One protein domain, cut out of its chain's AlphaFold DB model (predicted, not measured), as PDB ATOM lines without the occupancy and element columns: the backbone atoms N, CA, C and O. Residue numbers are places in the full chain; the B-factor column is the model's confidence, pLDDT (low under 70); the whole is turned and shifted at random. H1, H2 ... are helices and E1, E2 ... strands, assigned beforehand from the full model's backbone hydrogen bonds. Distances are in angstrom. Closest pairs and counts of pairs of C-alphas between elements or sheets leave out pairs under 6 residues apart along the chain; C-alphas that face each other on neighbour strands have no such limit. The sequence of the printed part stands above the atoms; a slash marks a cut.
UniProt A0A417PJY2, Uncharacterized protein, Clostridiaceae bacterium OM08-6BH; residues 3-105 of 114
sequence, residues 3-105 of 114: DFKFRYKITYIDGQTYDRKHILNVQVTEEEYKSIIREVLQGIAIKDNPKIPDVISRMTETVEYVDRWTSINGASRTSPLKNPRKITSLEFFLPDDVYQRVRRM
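What this domain is: This is residues 3 to 105 of the 114 residues of an uncharacterized protein of Clostridiaceae bacterium OM08-6BH (UniProt A0A417PJY2). A strongly twisted sheet of three strands curls round one long helix, H2. Two shorter helices, H1 and H3, lie toward one end of the long axis, and the loop of residues 69 to 86 makes the other end. The 103 printed residues hold three named helices and three named strands, in the order E1, E2, H1, H2, E3, H3; the sheet runs E2, E1, E3, antiparallel throughout, and the class is mixed, helices and strands. The whole is compact, with a radius of gyration of the C-alphas of 14.2 A, but elongated in outline, spanning 43 by 25 by 24 A.

How they stand to each other: E1, residues 3 to 12, is the inner strand of the sheet. It forms a hairpin with E2, residues 17 to 28, an edge strand that bends by 78 degrees at residue 21; N 6 and O 24 are 2.8 A apart and N 18 and O 10 are 2.9 A apart, within hydrogen-bond range. H1, residues 30 to 41, only grazes the sheet, and its closest C-alphas to E1 are those of Tyr 33 and Phe 4, 7.0 A apart. H2, residues 53 to 68, is on one face of the sheet, giving two layers, a helix layer and a sheet layer. The closest C-alphas of H2 and E2 are those of Met 59 and Val 26, 6.4 A apart. H1 and H2 are close but not clearly touching, about perpendicular at 83 degrees, with C-alphas 32 and 55 at 7.9 A. E3, residues 87 to 93, is the other edge strand, antiparallel to E1, with N 9 and O 91 at 2.9 A; its closest C-alpha to H2 is that of Leu 90, 7.5 A from that of Thr 60. H3, residues 96 to 104, is only just on the sheet, with 5 pairs of C-alphas within 10 A, and only grazes it. H2 and H3 are apart. In H1, H2 and H3 every O i to N i+4 pair is within hydrogen-bond range.

Where its parts are: E1 begins at C-alpha 3, (143.417, 220.347, 184.228), and measures 27.1 A, as does E2. H1 measures 16.6 A. H2 measures 22.9 A from C-alpha 53 at (153.400, 210.264, 193.145). E3 measures 17.3 A, and H3, 12.3 A, ends at C-alpha 104, (132.352, 225.516, 201.743).

The domain as a whole: The C-alphas farthest apart are those of Lys 82 and Met 105, 45.6 A. The links H1 to H2 and H2 to E3 are long, with 11 and 18 residues. The printed part has no cut, and no printed residue is under 70 in pLDDT.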
ATOM      1  N   ASP A   3     142.353 219.413 183.856       93.38
ATOM      2  CA  ASP A   3     143.417 220.347 184.228       93.38
ATOM      3  C   ASP A   3     143.349 220.666 185.724       93.38
ATOM      4  O   ASP A   3     142.484 221.413 186.191       93.38
ATOM      5  N   PHE A   4     144.302 220.134 186.484       94.38
ATOM      6  CA  PHE A   4     144.489 220.503 187.877       94.38
ATOM      7  C   PHE A   4     145.391 221.727 187.977       94.38
ATOM      8  O   PHE A   4     146.590 221.661 187.703       94.38
ATOM      9  N   LYS A   5     144.800 222.852 188.383       95.19
ATOM     10  CA  LYS A   5     145.511 224.107 188.637       95.19
ATOM     11  C   LYS A   5     146.082 224.124 190.050       95.19
ATOM     12  O   LYS A   5     145.381 223.778 190.995       95.19
ATOM     13  N   PHE A   6     147.312 224.604 190.200       96.25
ATOM     14  CA  PHE A   6     147.988 224.692 191.489       96.25
ATOM     15  C   PHE A   6     148.850 225.947 191.617       96.25
ATOM     16  O   PHE A   6     149.369 226.492 190.640       96.25
ATOM     17  N   ARG A   7     149.005 226.389 192.862       96.50
ATOM     18  CA  ARG A   7     150.008 227.366 193.292       96.50
ATOM     19  C   ARG A   7     151.214 226.636 193.865       96.50
ATOM     20  O   ARG A   7     151.100 225.491 194.305       96.50
ATOM     21  N   TYR A   8     152.354 227.313 193.917       96.50
ATOM     22  CA  TYR A   8     153.559 226.741 194.499       96.50
ATOM     23  C   TYR A   8     154.427 227.782 195.206       96.50
ATOM     24  O   TYR A   8     154.480 228.954 194.822       96.50
ATOM     25  N   LYS A   9     155.146 227.317 196.226       96.75
ATOM     26  CA  LYS A   9     156.295 228.012 196.807       96.75
ATOM     27  C   LYS A   9     157.558 227.260 196.434       96.75
ATOM     28  O   LYS A   9     157.579 226.030 196.437       96.75
ATOM     29  N   ILE A  10     158.599 228.012 196.104       96.62
ATOM     30  CA  ILE A  10     159.901 227.481 195.707       96.62
ATOM     31  C   ILE A  10     160.964 227.987 196.672       96.62
ATOM     32  O   ILE A  10     161.035 229.186 196.936       96.62
ATOM     33  N   THR A  11     161.774 227.072 197.197       97.12
ATOM     34  CA  THR A  11     162.942 227.390 198.024       97.12
ATOM     35  C   THR A  11     164.198 226.939 197.298       97.12
ATOM     36  O   THR A  11     164.263 225.808 196.808       97.12
ATOM     37  N   TYR A  12     165.183 227.827 197.201       96.38
ATOM     38  CA  TYR A  12     166.459 227.550 196.549       96.38
ATOM     39  C   TYR A  12     167.543 227.152 197.563       96.38
ATOM     40  O   TYR A  12     167.352 227.199 198.778       96.38
ATOM     41  N   ILE A  13     168.703 226.728 197.056       95.75
ATOM     42  CA  ILE A  13     169.832 226.257 197.876       95.75
ATOM     43  C   ILE A  13     170.437 227.314 198.805       95.75
ATOM     44  O   ILE A  13     171.043 226.965 199.811       95.75
ATOM     45  N   ASP A  14     170.260 228.592 198.488       93.25
ATOM     46  CA  ASP A  14     170.668 229.714 199.336       93.25
ATOM     47  C   ASP A  14     169.672 229.999 200.477       93.25
ATOM     48  O   ASP A  14     169.868 230.936 201.248       93.25
ATOM     49  N   GLY A  15     168.606 229.200 200.591       94.19
ATOM     50  CA  GLY A  15     167.558 229.341 201.597       94.19
ATOM     51  C   GLY A  15     166.498 230.387 201.251       94.19
ATOM     52  O   GLY A  15     165.571 230.579 202.036       94.19
ATOM     53  N   GLN A  16     166.588 231.058 200.097       95.31
ATOM     54  CA  GLN A  16     165.576 232.031 199.695       95.31
ATOM     55  C   GLN A  16     164.301 231.325 199.230       95.31
ATOM     56  O   GLN A  16     164.333 230.474 198.336       95.31
ATOM     57  N   THR A  17     163.171 231.730 199.810       96.25
ATOM     58  CA  THR A  17     161.842 231.197 199.493       96.25
ATOM     59  C   THR A  17     160.989 232.246 198.795       96.25
ATOM     60  O   THR A  17     160.885 233.389 199.239       96.25
ATOM     61  N   TYR A  18     160.319 231.835 197.720       94.81
ATOM     62  CA  TYR A  18     159.424 232.681 196.942       94.81
ATOM     63  C   TYR A  18     158.047 232.037 196.805       94.81
ATOM     64  O   TYR A  18     157.913 230.937 196.270       94.81
ATOM     65  N   ASP A  19     157.013 232.768 197.224       93.94
ATOM     66  CA  ASP A  19     155.618 232.469 196.887       93.94
ATOM     67  C   ASP A  19     155.320 233.025 195.495       93.94
ATOM     68  O   ASP A  19     155.216 234.240 195.284       93.94
ATOM     69  N   ARG A  20     155.297 232.132 194.503       90.12
ATOM     70  CA  ARG A  20     155.120 232.520 193.107       90.12
ATOM     71  C   ARG A  20     153.633 232.739 192.850       90.12
ATOM     72  O   ARG A  20     152.806 231.866 193.080       90.12
ATOM     73  N   LYS A  21     153.301 233.899 192.279       82.94
ATOM     74  CA  LYS A  21     151.921 234.242 191.889       82.94
ATOM     75  C   LYS A  21     151.403 233.442 190.688       82.94
ATOM     76  O   LYS A  21     150.211 233.487 190.403       82.94
ATOM     77  N   HIS A  22     152.284 232.752 189.963       88.38
ATOM     78  CA  HIS A  22     151.903 231.939 188.814       88.38
ATOM     79  C   HIS A  22     151.061 230.745 189.260       88.38
ATOM     80  O   HIS A  22     151.484 229.965 190.111       88.38
ATOM     81  N   ILE A  23     149.901 230.590 188.631       93.81
ATOM     82  CA  ILE A  23     149.117 229.363 188.707       93.81
ATOM     83  C   ILE A  23     149.571 228.483 187.549       93.81
ATOM     84  O   ILE A  23     149.540 228.914 186.396       93.81
ATOM     85  N   LEU A  24     150.010 227.272 187.869       95.88
ATOM     86  CA  LEU A  24     150.403 226.263 186.891       95.88
ATOM     87  C   LEU A  24     149.323 225.191 186.804       95.88
ATOM     88  O   LEU A  24     148.446 225.122 187.666       95.88
ATOM     89  N   ASN A  25     149.376 224.363 185.768       96.12
ATOM     90  CA  ASN A  25     148.460 223.248 185.600       96.12
ATOM     91  C   ASN A  25     149.194 221.971 185.197       96.12
ATOM     92  O   ASN A  25     150.215 222.013 184.515       96.12
ATOM     93  N   VAL A  26     148.637 220.842 185.621       96.88
ATOM     94  CA  VAL A  26     148.999 219.502 185.155       96.88
ATOM     95  C   VAL A  26     147.731 218.725 184.828       96.88
ATOM     96  O   VAL A  26     146.678 218.948 185.424       96.88
ATOM     97  N   GLN A  27     147.835 217.797 183.883       96.62
ATOM     98  CA  GLN A  27     146.746 216.878 183.563       96.62
ATOM     99  C   GLN A  27     146.668 215.779 184.620       96.62
ATOM    100  O   GLN A  27     147.669 215.119 184.894       96.62
ATOM    101  N   VAL A  28     145.481 215.559 185.180       94.62
ATOM    102  CA  VAL A  28     145.218 214.497 186.162       94.62
ATOM    103  C   VAL A  28     143.961 213.711 185.793       94.62
ATOM    104  O   VAL A  28     143.111 214.170 185.023       94.62
ATOM    105  N   THR A  29     143.819 212.506 186.327       94.81
ATOM    106  CA  THR A  29     142.550 211.777 186.302       94.81
ATOM    107  C   THR A  29     141.581 212.364 187.330       94.81
ATOM    108  O   THR A  29     141.966 213.096 188.244       94.81
ATOM    109  N   GLU A  30     140.295 212.045 187.205       90.56
ATOM    110  CA  GLU A  30     139.315 212.462 188.212       90.56
ATOM    111  C   GLU A  30     139.588 211.847 189.588       90.56
ATOM    112  O   GLU A  30     139.333 212.481 190.608       90.56
ATOM    113  N   GLU A  31     140.100 210.617 189.632       91.88
ATOM    114  CA  GLU A  31     140.432 209.929 190.881       91.88
ATOM    115  C   GLU A  31     141.624 210.587 191.578       91.88
ATOM    116  O   GLU A  31     141.564 210.849 192.781       91.88
ATOM    117  N   GLU A  32     142.665 210.938 190.817       94.81
ATOM    118  CA  GLU A  32     143.803 211.722 191.302       94.81
ATOM    119  C   GLU A  32     143.333 213.084 191.830       94.81
ATOM    120  O   GLU A  32     143.682 213.468 192.947       94.81
ATOM    121  N   TYR A  33     142.475 213.785 191.079       92.75
ATOM    122  CA  TYR A  33     141.901 215.063 191.500       92.75
ATOM    123  C   TYR A  33     141.138 214.930 192.826       92.75
ATOM    124  O   TYR A  33     141.396 215.666 193.780       92.75
ATOM    125  N   LYS A  34     140.213 213.965 192.917       89.50
ATOM    126  CA  LYS A  34     139.421 213.706 194.132       89.50
ATOM    127  C   LYS A  34     140.322 213.352 195.314       89.50
ATOM    128  O   LYS A  34     140.081 213.831 196.422       89.50
ATOM    129  N   SER A  35     141.370 212.562 195.077       92.69
ATOM    130  CA  SER A  35     142.381 212.228 196.080       92.69
ATOM    131  C   SER A  35     143.070 213.485 196.610       92.69
ATOM    132  O   SER A  35     143.076 213.706 197.819       92.69
ATOM    133  N   ILE A  36     143.567 214.358 195.727       93.38
ATOM    134  CA  ILE A  36     144.220 215.617 196.117       93.38
ATOM    135  C   ILE A  36     143.305 216.447 197.010       93.38
ATOM    136  O   ILE A  36     143.700 216.841 198.105       93.38
ATOM    137  N   ILE A  37     142.075 216.692 196.561       90.81
ATOM    138  CA  ILE A  37     141.149 217.545 197.299       90.81
ATOM    139  C   ILE A  37     140.819 216.958 198.675       90.81
ATOM    140  O   ILE A  37     140.821 217.680 199.675       90.81
ATOM    141  N   ARG A  38     140.562 215.649 198.739       88.81
ATOM    142  CA  ARG A  38     140.229 214.963 199.986       88.81
ATOM    143  C   ARG A  38     141.362 215.047 201.010       88.81
ATOM    144  O   ARG A  38     141.080 215.289 202.184       88.81
ATOM    145  N   GLU A  39     142.607 214.824 200.602       90.81
ATOM    146  CA  GLU A  39     143.742 214.873 201.532       90.81
ATOM    147  C   GLU A  39     144.047 216.324 201.959       90.81
ATOM    148  O   GLU A  39     144.231 216.587 203.148       90.81
ATOM    149  N   VAL A  40     143.953 217.300 201.045       91.12
ATOM    150  CA  VAL A  40     144.122 218.728 201.385       91.12
ATOM    151  C   VAL A  40     143.094 219.204 202.412       91.12
ATOM    152  O   VAL A  40     143.439 219.943 203.335       91.12
ATOM    153  N   LEU A  41     141.834 218.772 202.305       87.44
ATOM    154  CA  LEU A  41     140.804 219.106 203.297       87.44
ATOM    155  C   LEU A  41     141.044 218.472 204.672       87.44
ATOM    156  O   LEU A  41     140.556 218.999 205.668       87.44
ATOM    157  N   GLN A  42     141.803 217.378 204.734       88.62
ATOM    158  CA  GLN A  42     142.261 216.768 205.985       88.62
ATOM    159  C   GLN A  42     143.534 217.436 206.535       88.62
ATOM    160  O   GLN A  42     144.040 217.023 207.574       88.62
ATOM    161  N   GLY A  43     144.047 218.473 205.864       89.06
ATOM    162  CA  GLY A  43     145.261 219.186 206.263       89.06
ATOM    163  C   GLY A  43     146.557 218.522 205.800       89.06
ATOM    164  O   GLY A  43     147.628 218.935 206.235       89.06
ATOM    165  N   ILE A  44     146.483 217.520 204.921       91.88
ATOM    166  CA  ILE A  44     147.661 216.865 204.347       91.88
ATOM    167  C   ILE A  44     148.164 217.704 203.168       91.88
ATOM    168  O   ILE A  44     147.389 218.108 202.297       91.88
ATOM    169  N   ALA A  45     149.469 217.977 203.130       94.62
ATOM    170  CA  ALA A  45     150.074 218.697 202.017       94.62
ATOM    171  C   ALA A  45     149.979 217.869 200.729       94.62
ATOM    172  O   ALA A  45     150.148 216.652 200.747       94.62
ATOM    173  N   ILE A  46     149.770 218.529 199.585       95.56
ATOM    174  CA  ILE A  46     149.629 217.844 198.287       95.56
ATOM    175  C   ILE A  46     150.831 216.928 198.016       95.56
ATOM    176  O   ILE A  46     150.652 215.790 197.595       95.56
ATOM    177  N   LYS A  47     152.044 217.406 198.324       94.88
ATOM    178  CA  LYS A  47     153.308 216.675 198.146       94.88
ATOM    179  C   LYS A  47     153.382 215.370 198.949       94.88
ATOM    180  O   LYS A  47     154.052 214.442 198.509       94.88
ATOM    181  N   ASP A  48     152.686 215.301 200.077       94.00
ATOM    182  CA  ASP A  48     152.719 214.156 200.988       94.00
ATOM    183  C   ASP A  48     151.602 213.144 200.687       94.00
ATOM    184  O   ASP A  48     151.446 212.161 201.410       94.00
ATOM    185  N   ASN A  49     150.809 213.355 199.628       92.62
ATOM    186  CA  ASN A  49     149.751 212.428 199.241       92.62
ATOM    187  C   ASN A  49     150.345 211.175 198.557       92.62
ATOM    188  O   ASN A  49     150.808 211.258 197.413       92.62
ATOM    189  N   PRO A  50     150.267 209.986 199.187       90.56
ATOM    190  CA  PRO A  50     150.909 208.775 198.675       90.56
ATOM    191  C   PRO A  50     150.213 208.183 197.442       90.56
ATOM    192  O   PRO A  50     150.755 207.286 196.806       90.56
ATOM    193  N   LYS A  51     149.004 208.650 197.100       92.50
ATOM    194  CA  LYS A  51     148.196 208.107 195.995       92.50
ATOM    195  C   LYS A  51     148.472 208.783 194.654       92.50
ATOM    196  O   LYS A  51     147.877 208.384 193.660       92.50
ATOM    197  N   ILE A  52     149.300 209.827 194.624       95.25
ATOM    198  CA  ILE A  52     149.534 210.635 193.420       95.25
ATOM    199  C   ILE A  52     151.023 210.928 193.122       95.25
ATOM    200  O   ILE A  52     151.331 212.034 192.669       95.25
ATOM    201  N   PRO A  53     151.970 209.992 193.340       96.00
ATOM    202  CA  PRO A  53     153.400 210.264 193.145       96.00
ATOM    203  C   PRO A  53     153.723 210.751 191.722       96.00
ATOM    204  O   PRO A  53     154.498 211.693 191.554       96.00
ATOM    205  N   ASP A  54     153.050 210.205 190.707       96.69
ATOM    206  CA  ASP A  54     153.228 210.609 189.308       96.69
ATOM    207  C   ASP A  54     152.701 212.024 189.031       96.69
ATOM    208  O   ASP A  54     153.229 212.751 188.185       96.69
ATOM    209  N   VAL A  55     151.656 212.461 189.742       97.00
ATOM    210  CA  VAL A  55     151.190 213.856 189.679       97.00
ATOM    211  C   VAL A  55     152.237 214.773 190.303       97.00
ATOM    212  O   VAL A  55     152.562 215.800 189.712       97.00
ATOM    213  N   ILE A  56     152.816 214.396 191.447       97.56
ATOM    214  CA  ILE A  56     153.861 215.186 192.112       97.56
ATOM    215  C   ILE A  56     155.111 215.321 191.236       97.56
ATOM    216  O   ILE A  56     155.664 216.423 191.154       97.56
ATOM    217  N   SER A  57     155.520 214.260 190.529       97.50
ATOM    218  CA  SER A  57     156.617 214.338 189.549       97.50
ATOM    219  C   SER A  57     156.301 215.356 188.453       97.50
ATOM    220  O   SER A  57     157.060 216.302 188.251       97.50
ATOM    221  N   ARG A  58     155.117 215.259 187.833       97.62
ATOM    222  CA  ARG A  58     154.677 216.194 186.783       97.62
ATOM    223  C   ARG A  58     154.589 217.640 187.275       97.62
ATOM    224  O   ARG A  58     154.991 218.559 186.562       97.62
ATOM    225  N   MET A  59     154.089 217.870 188.490       97.81
ATOM    226  CA  MET A  59     154.041 219.208 189.097       97.81
ATOM    227  C   MET A  59     155.451 219.765 189.319       97.81
ATOM    228  O   MET A  59     155.698 220.935 189.022       97.81
ATOM    229  N   THR A  60     156.373 218.926 189.795       97.50
ATOM    230  CA  THR A  60     157.782 219.281 190.011       97.50
ATOM    231  C   THR A  60     158.457 219.660 188.696       97.50
ATOM    232  O   THR A  60     158.974 220.768 188.582       97.50
ATOM    233  N   GLU A  61     158.358 218.810 187.674       97.31
ATOM    234  CA  GLU A  61     158.897 219.067 186.331       97.31
ATOM    235  C   GLU A  61     158.329 220.357 185.721       97.31
ATOM    236  O   GLU A  61     159.060 221.158 185.136       97.31
ATOM    237  N   THR A  62     157.028 220.605 185.908       97.38
ATOM    238  CA  THR A  62     156.368 221.828 185.428       97.38
ATOM    239  C   THR A  62     156.924 223.071 186.127       97.38
ATOM    240  O   THR A  62     157.207 224.073 185.466       97.38
ATOM    241  N   VAL A  63     157.127 223.022 187.448       96.81
ATOM    242  CA  VAL A  63     157.742 224.131 188.193       96.81
ATOM    243  C   VAL A  63     159.186 224.356 187.754       96.81
ATOM    244  O   VAL A  63     159.567 225.500 187.516       96.81
ATOM    245  N   GLU A  64     159.981 223.299 187.602       95.81
ATOM    246  CA  GLU A  64     161.370 223.406 187.148       95.81
ATOM    247  C   GLU A  64     161.472 223.998 185.742       95.81
ATOM    248  O   GLU A  64     162.334 224.842 185.477       95.81
ATOM    249  N   TYR A  65     160.582 223.585 184.838       95.38
ATOM    250  CA  TYR A  65     160.500 224.153 183.502       95.38
ATOM    251  C   TYR A  65     160.198 225.651 183.571       95.38
ATOM    252  O   TYR A  65     160.946 226.458 183.016       95.38
ATOM    253  N   VAL A  66     159.151 226.044 184.299       95.19
ATOM    254  CA  VAL A  66     158.753 227.453 184.433       95.19
ATOM    255  C   VAL A  66     159.835 228.287 185.124       95.19
ATOM    256  O   VAL A  66     160.088 229.416 184.697       95.19
ATOM    257  N   ASP A  67     160.530 227.756 186.133       95.25
ATOM    258  CA  ASP A  67     161.624 228.455 186.824       95.25
ATOM    259  C   ASP A  67     162.757 228.850 185.868       95.25
ATOM    260  O   ASP A  67     163.273 229.970 185.946       95.25
ATOM    261  N   ARG A  68     163.093 227.985 184.899       95.25
ATOM    262  CA  ARG A  68     164.102 228.293 183.867       95.25
ATOM    263  C   ARG A  68     163.705 229.491 183.014       95.25
ATOM    264  O   ARG A  68     164.580 230.219 182.548       95.25
ATOM    265  N   TRP A  69     162.411 229.721 182.832       95.38
ATOM    266  CA  TRP A  69     161.867 230.858 182.089       95.38
ATOM    267  C   TRP A  69     161.473 232.035 182.985       95.38
ATOM    268  O   TRP A  69     160.969 233.038 182.488       95.38
ATOM    269  N   THR A  70     161.749 231.963 184.288       93.25
ATOM    270  CA  THR A  70     161.353 232.982 185.263       93.25
ATOM    271  C   THR A  70     162.580 233.617 185.917       93.25
ATOM    272  O   THR A  70     163.529 232.961 186.359       93.25
ATOM    273  N   SER A  71     162.604 234.944 185.957       91.31
ATOM    274  CA  SER A  71     163.614 235.719 186.679       91.31
ATOM    275  C   SER A  71     163.398 235.600 188.187       91.31
ATOM    276  O   SER A  71     162.310 235.265 188.644       91.31
ATOM    277  N   ILE A  72     164.420 235.896 188.994       89.12
ATOM    278  CA  ILE A  72     164.323 235.711 190.451       89.12
ATOM    279  C   ILE A  72     163.183 236.541 191.066       89.12
ATOM    280  O   ILE A  72     162.435 236.036 191.898       89.12
ATOM    281  N   ASN A  73     162.954 237.752 190.549       87.50
ATOM    282  CA  ASN A  73     161.848 238.640 190.921       87.50
ATOM    283  C   ASN A  73     160.462 238.178 190.420       87.50
ATOM    284  O   ASN A  73     159.465 238.835 190.698       87.50
ATOM    285  N   GLY A  74     160.382 237.064 189.687       86.56
ATOM    286  CA  GLY A  74     159.139 236.493 189.173       86.56
ATOM    287  C   GLY A  74     158.730 236.976 187.784       86.56
ATOM    288  O   GLY A  74     157.689 236.552 187.308       86.56
ATOM    289  N   ALA A  75     159.514 237.827 187.119       89.94
ATOM    290  CA  ALA A  75     159.206 238.251 185.755       89.94
ATOM    291  C   ALA A  75     159.544 237.159 184.726       89.94
ATOM    292  O   ALA A  75     160.602 236.525 184.815       89.94
ATOM    293  N   SER A  76     158.690 236.987 183.716       92.25
ATOM    294  CA  SER A  76     158.952 236.094 182.584       92.25
ATOM    295  C   SER A  76     160.191 236.528 181.802       92.25
ATOM    296  O   SER A  76     160.474 237.717 181.641       92.25
ATOM    297  N   ARG A  77     160.938 235.551 181.297       93.00
ATOM    298  CA  ARG A  77     162.127 235.745 180.465       93.00
ATOM    299  C   ARG A  77     161.818 235.409 179.011       93.00
ATOM    300  O   ARG A  77     161.006 234.539 178.728       93.00
ATOM    301  N   THR A  78     162.542 236.042 178.094       94.44
ATOM    302  CA  THR A  78     162.501 235.728 176.654       94.44
ATOM    303  C   THR A  78     163.410 234.562 176.263       94.44
ATOM    304  O   THR A  78     163.283 234.017 175.173       94.44
ATOM    305  N   SER A  79     164.338 234.174 177.142       94.19
ATOM    306  CA  SER A  79     165.247 233.038 176.965       94.19
ATOM    307  C   SER A  79     165.433 232.294 178.290       94.19
ATOM    308  O   SER A  79     165.408 232.927 179.361       94.19
ATOM    309  N   PRO A  80     165.646 230.967 178.255       95.31
ATOM    310  CA  PRO A  80     165.790 230.189 179.472       95.31
ATOM    311  C   PRO A  80     167.098 230.553 180.184       95.31
ATOM    312  O   PRO A  80     168.037 231.101 179.597       95.31
ATOM    313  N   LEU A  81     167.177 230.264 181.477       92.56
ATOM    314  CA  LEU A  81     168.434 230.335 182.211       92.56
ATOM    315  C   LEU A  81     169.441 229.344 181.625       92.56
ATOM    316  O   LEU A  81     169.124 228.175 181.426       92.56
ATOM    317  N   LYS A  82     170.680 229.808 181.417       90.56
ATOM    318  CA  LYS A  82     171.791 228.942 180.991       90.56
ATOM    319  C   LYS A  82     172.089 227.856 182.027       90.56
ATOM    320  O   LYS A  82     172.310 226.711 181.665       90.56
ATOM    321  N   ASN A  83     172.052 228.233 183.306       91.44
ATOM    322  CA  ASN A  83     172.238 227.336 184.438       91.44
ATOM    323  C   ASN A  83     170.943 227.322 185.264       91.44
ATOM    324  O   ASN A  83     170.583 228.370 185.811       91.44
ATOM    325  N   PRO A  84     170.229 226.184 185.346       91.94
ATOM    326  CA  PRO A  84     169.077 226.045 186.229       91.94
ATOM    327  C   PRO A  84     169.456 226.326 187.685       91.94
ATOM    328  O   PRO A  84     170.552 225.979 188.134       91.94
ATOM    329  N   ARG A  85     168.547 226.956 188.432       93.81
ATOM    330  CA  ARG A  85     168.746 227.175 189.868       93.81
ATOM    331  C   ARG A  85     168.606 225.847 190.602       93.81
ATOM    332  O   ARG A  85     167.793 225.007 190.230       93.81
ATOM    333  N   LYS A  86     169.379 225.674 191.673       95.12
ATOM    334  CA  LYS A  86     169.230 224.520 192.561       95.12
ATOM    335  C   LYS A  86     168.049 224.762 193.495       95.12
ATOM    336  O   LYS A  86     168.125 225.633 194.363       95.12
ATOM    337  N   ILE A  87     166.979 224.007 193.287       95.50
ATOM    338  CA  ILE A  87     165.779 224.007 194.123       95.50
ATOM    339  C   ILE A  87     165.985 222.982 195.239       95.50
ATOM    340  O   ILE A  87     166.404 221.857 194.979       95.50
ATOM    341  N   THR A  88     165.724 223.376 196.482       96.44
ATOM    342  CA  THR A  88     165.821 222.499 197.659       96.44
ATOM    343  C   THR A  88     164.461 222.014 198.124       96.44
ATOM    344  O   THR A  88     164.345 220.893 198.611       96.44
ATOM    345  N   SER A  89     163.423 222.836 197.966       96.50
ATOM    346  CA  SER A  89     162.064 222.456 198.329       96.50
ATOM    347  C   SER A  89     161.028 223.101 197.419       96.50
ATOM    348  O   SER A  89     161.171 224.247 196.987       96.50
ATOM    349  N   LEU A  90     159.963 222.341 197.182       97.12
ATOM    350  CA  LEU A  90     158.721 222.779 196.569       97.12
ATOM    351  C   LEU A  90     157.575 222.451 197.517       97.12
ATOM    352  O   LEU A  90     157.501 221.334 198.039       97.12
ATOM    353  N   GLU A  91     156.681 223.414 197.681       97.06
ATOM    354  CA  GLU A  91     155.391 223.239 198.340       97.06
ATOM    355  C   GLU A  91     154.292 223.556 197.330       97.06
ATOM    356  O   GLU A  91     154.393 224.539 196.593       97.06
ATOM    357  N   PHE A  92     153.240 222.740 197.303       97.25
ATOM    358  CA  PHE A  92     152.134 222.877 196.359       97.25
ATOM    359  C   PHE A  92     150.826 223.152 197.093       97.25
ATOM    360  O   PHE A  92     150.533 222.527 198.114       97.25
ATOM    361  N   PHE A  93     150.019 224.052 196.537       95.19
ATOM    362  CA  PHE A  93     148.778 224.517 197.145       95.19
ATOM    363  C   PHE A  93     147.643 224.543 196.127       95.19
ATOM    364  O   PHE A  93     147.858 224.765 194.932       95.19
ATOM    365  N   LEU A  94     146.414 224.389 196.618       93.75
ATOM    366  CA  LEU A  94     145.237 224.737 195.831       93.75
ATOM    367  C   LEU A  94     145.212 226.253 195.584       93.75
ATOM    368  O   LEU A  94     145.595 227.019 196.471       93.75
ATOM    369  N   PRO A  95     144.746 226.706 194.409       91.81
ATOM    370  CA  PRO A  95     144.382 228.101 194.213       91.81
ATOM    371  C   PRO A  95     143.354 228.541 195.263       91.81
ATOM    372  O   PRO A  95     142.503 227.748 195.673       91.81
ATOM    373  N   ASP A  96     143.431 229.797 195.706       88.25
ATOM    374  CA  ASP A  96     142.625 230.284 196.832       88.25
ATOM    375  C   ASP A  96     141.122 230.152 196.552       88.25
ATOM    376  O   ASP A  96     140.361 229.736 197.423       88.25
ATOM    377  N   ASP A  97     140.690 230.439 195.324       85.19
ATOM    378  CA  ASP A  97     139.305 230.292 194.873       85.19
ATOM    379  C   ASP A  97     138.825 228.835 194.951       85.19
ATOM    380  O   ASP A  97     137.737 228.561 195.467       85.19
ATOM    381  N   VAL A  98     139.667 227.890 194.519       86.44
ATOM    382  CA  VAL A  98     139.387 226.452 194.590       86.44
ATOM    383  C   VAL A  98     139.309 226.007 196.046       86.44
ATOM    384  O   VAL A  98     138.334 225.368 196.437       86.44
ATOM    385  N   TYR A  99     140.281 226.393 196.875       86.62
ATOM    386  CA  TYR A  99     140.295 226.043 198.293       86.62
ATOM    387  C   TYR A  99     139.048 226.562 199.021       86.62
ATOM    388  O   TYR A  99     138.390 225.805 199.737       86.62
ATOM    389  N   GLN A 100     138.669 227.829 198.808       86.38
ATOM    390  CA  GLN A 100     137.467 228.405 199.422       86.38
ATOM    391  C   GLN A 100     136.188 227.710 198.948       86.38
ATOM    392  O   GLN A 100     135.295 227.461 199.761       86.38
ATOM    393  N   ARG A 101     136.089 227.376 197.655       84.62
ATOM    394  CA  ARG A 101     134.938 226.650 197.103       84.62
ATOM    395  C   ARG A 101     134.804 225.270 197.738       84.62
ATOM    396  O   ARG A 101     133.731 224.938 198.233       84.62
ATOM    397  N   VAL A 102     135.889 224.501 197.768       81.06
ATOM    398  CA  VAL A 102     135.900 223.145 198.324       81.06
ATOM    399  C   VAL A 102     135.612 223.169 199.828       81.06
ATOM    400  O   VAL A 102     134.802 222.379 200.302       81.06
ATOM    401  N   ARG A 103     136.205 224.096 200.591       80.81
ATOM    402  CA  ARG A 103     135.979 224.205 202.045       80.81
ATOM    403  C   ARG A 103     134.517 224.497 202.407       80.81
ATOM    404  O   ARG A 103     134.066 224.110 203.480       80.81
ATOM    405  N   ARG A 104     133.781 225.205 201.543       80.31
ATOM    406  CA  ARG A 104     132.352 225.516 201.743       80.31
ATOM    407  C   ARG A 104     131.427 224.343 201.405       80.31
ATOM    408  O   ARG A 104     130.259 224.381 201.787       80.31
ATOM    409  N   MET A 105     131.917 223.315 200.713       71.94
ATOM    410  CA  MET A 105     131.136 222.115 200.420       71.94
ATOM    411  C   MET A 105     131.066 221.229 201.669       71.94
ATOM    412  O   MET A 105     132.089 220.834 202.222       71.94
TER     413      MET A 105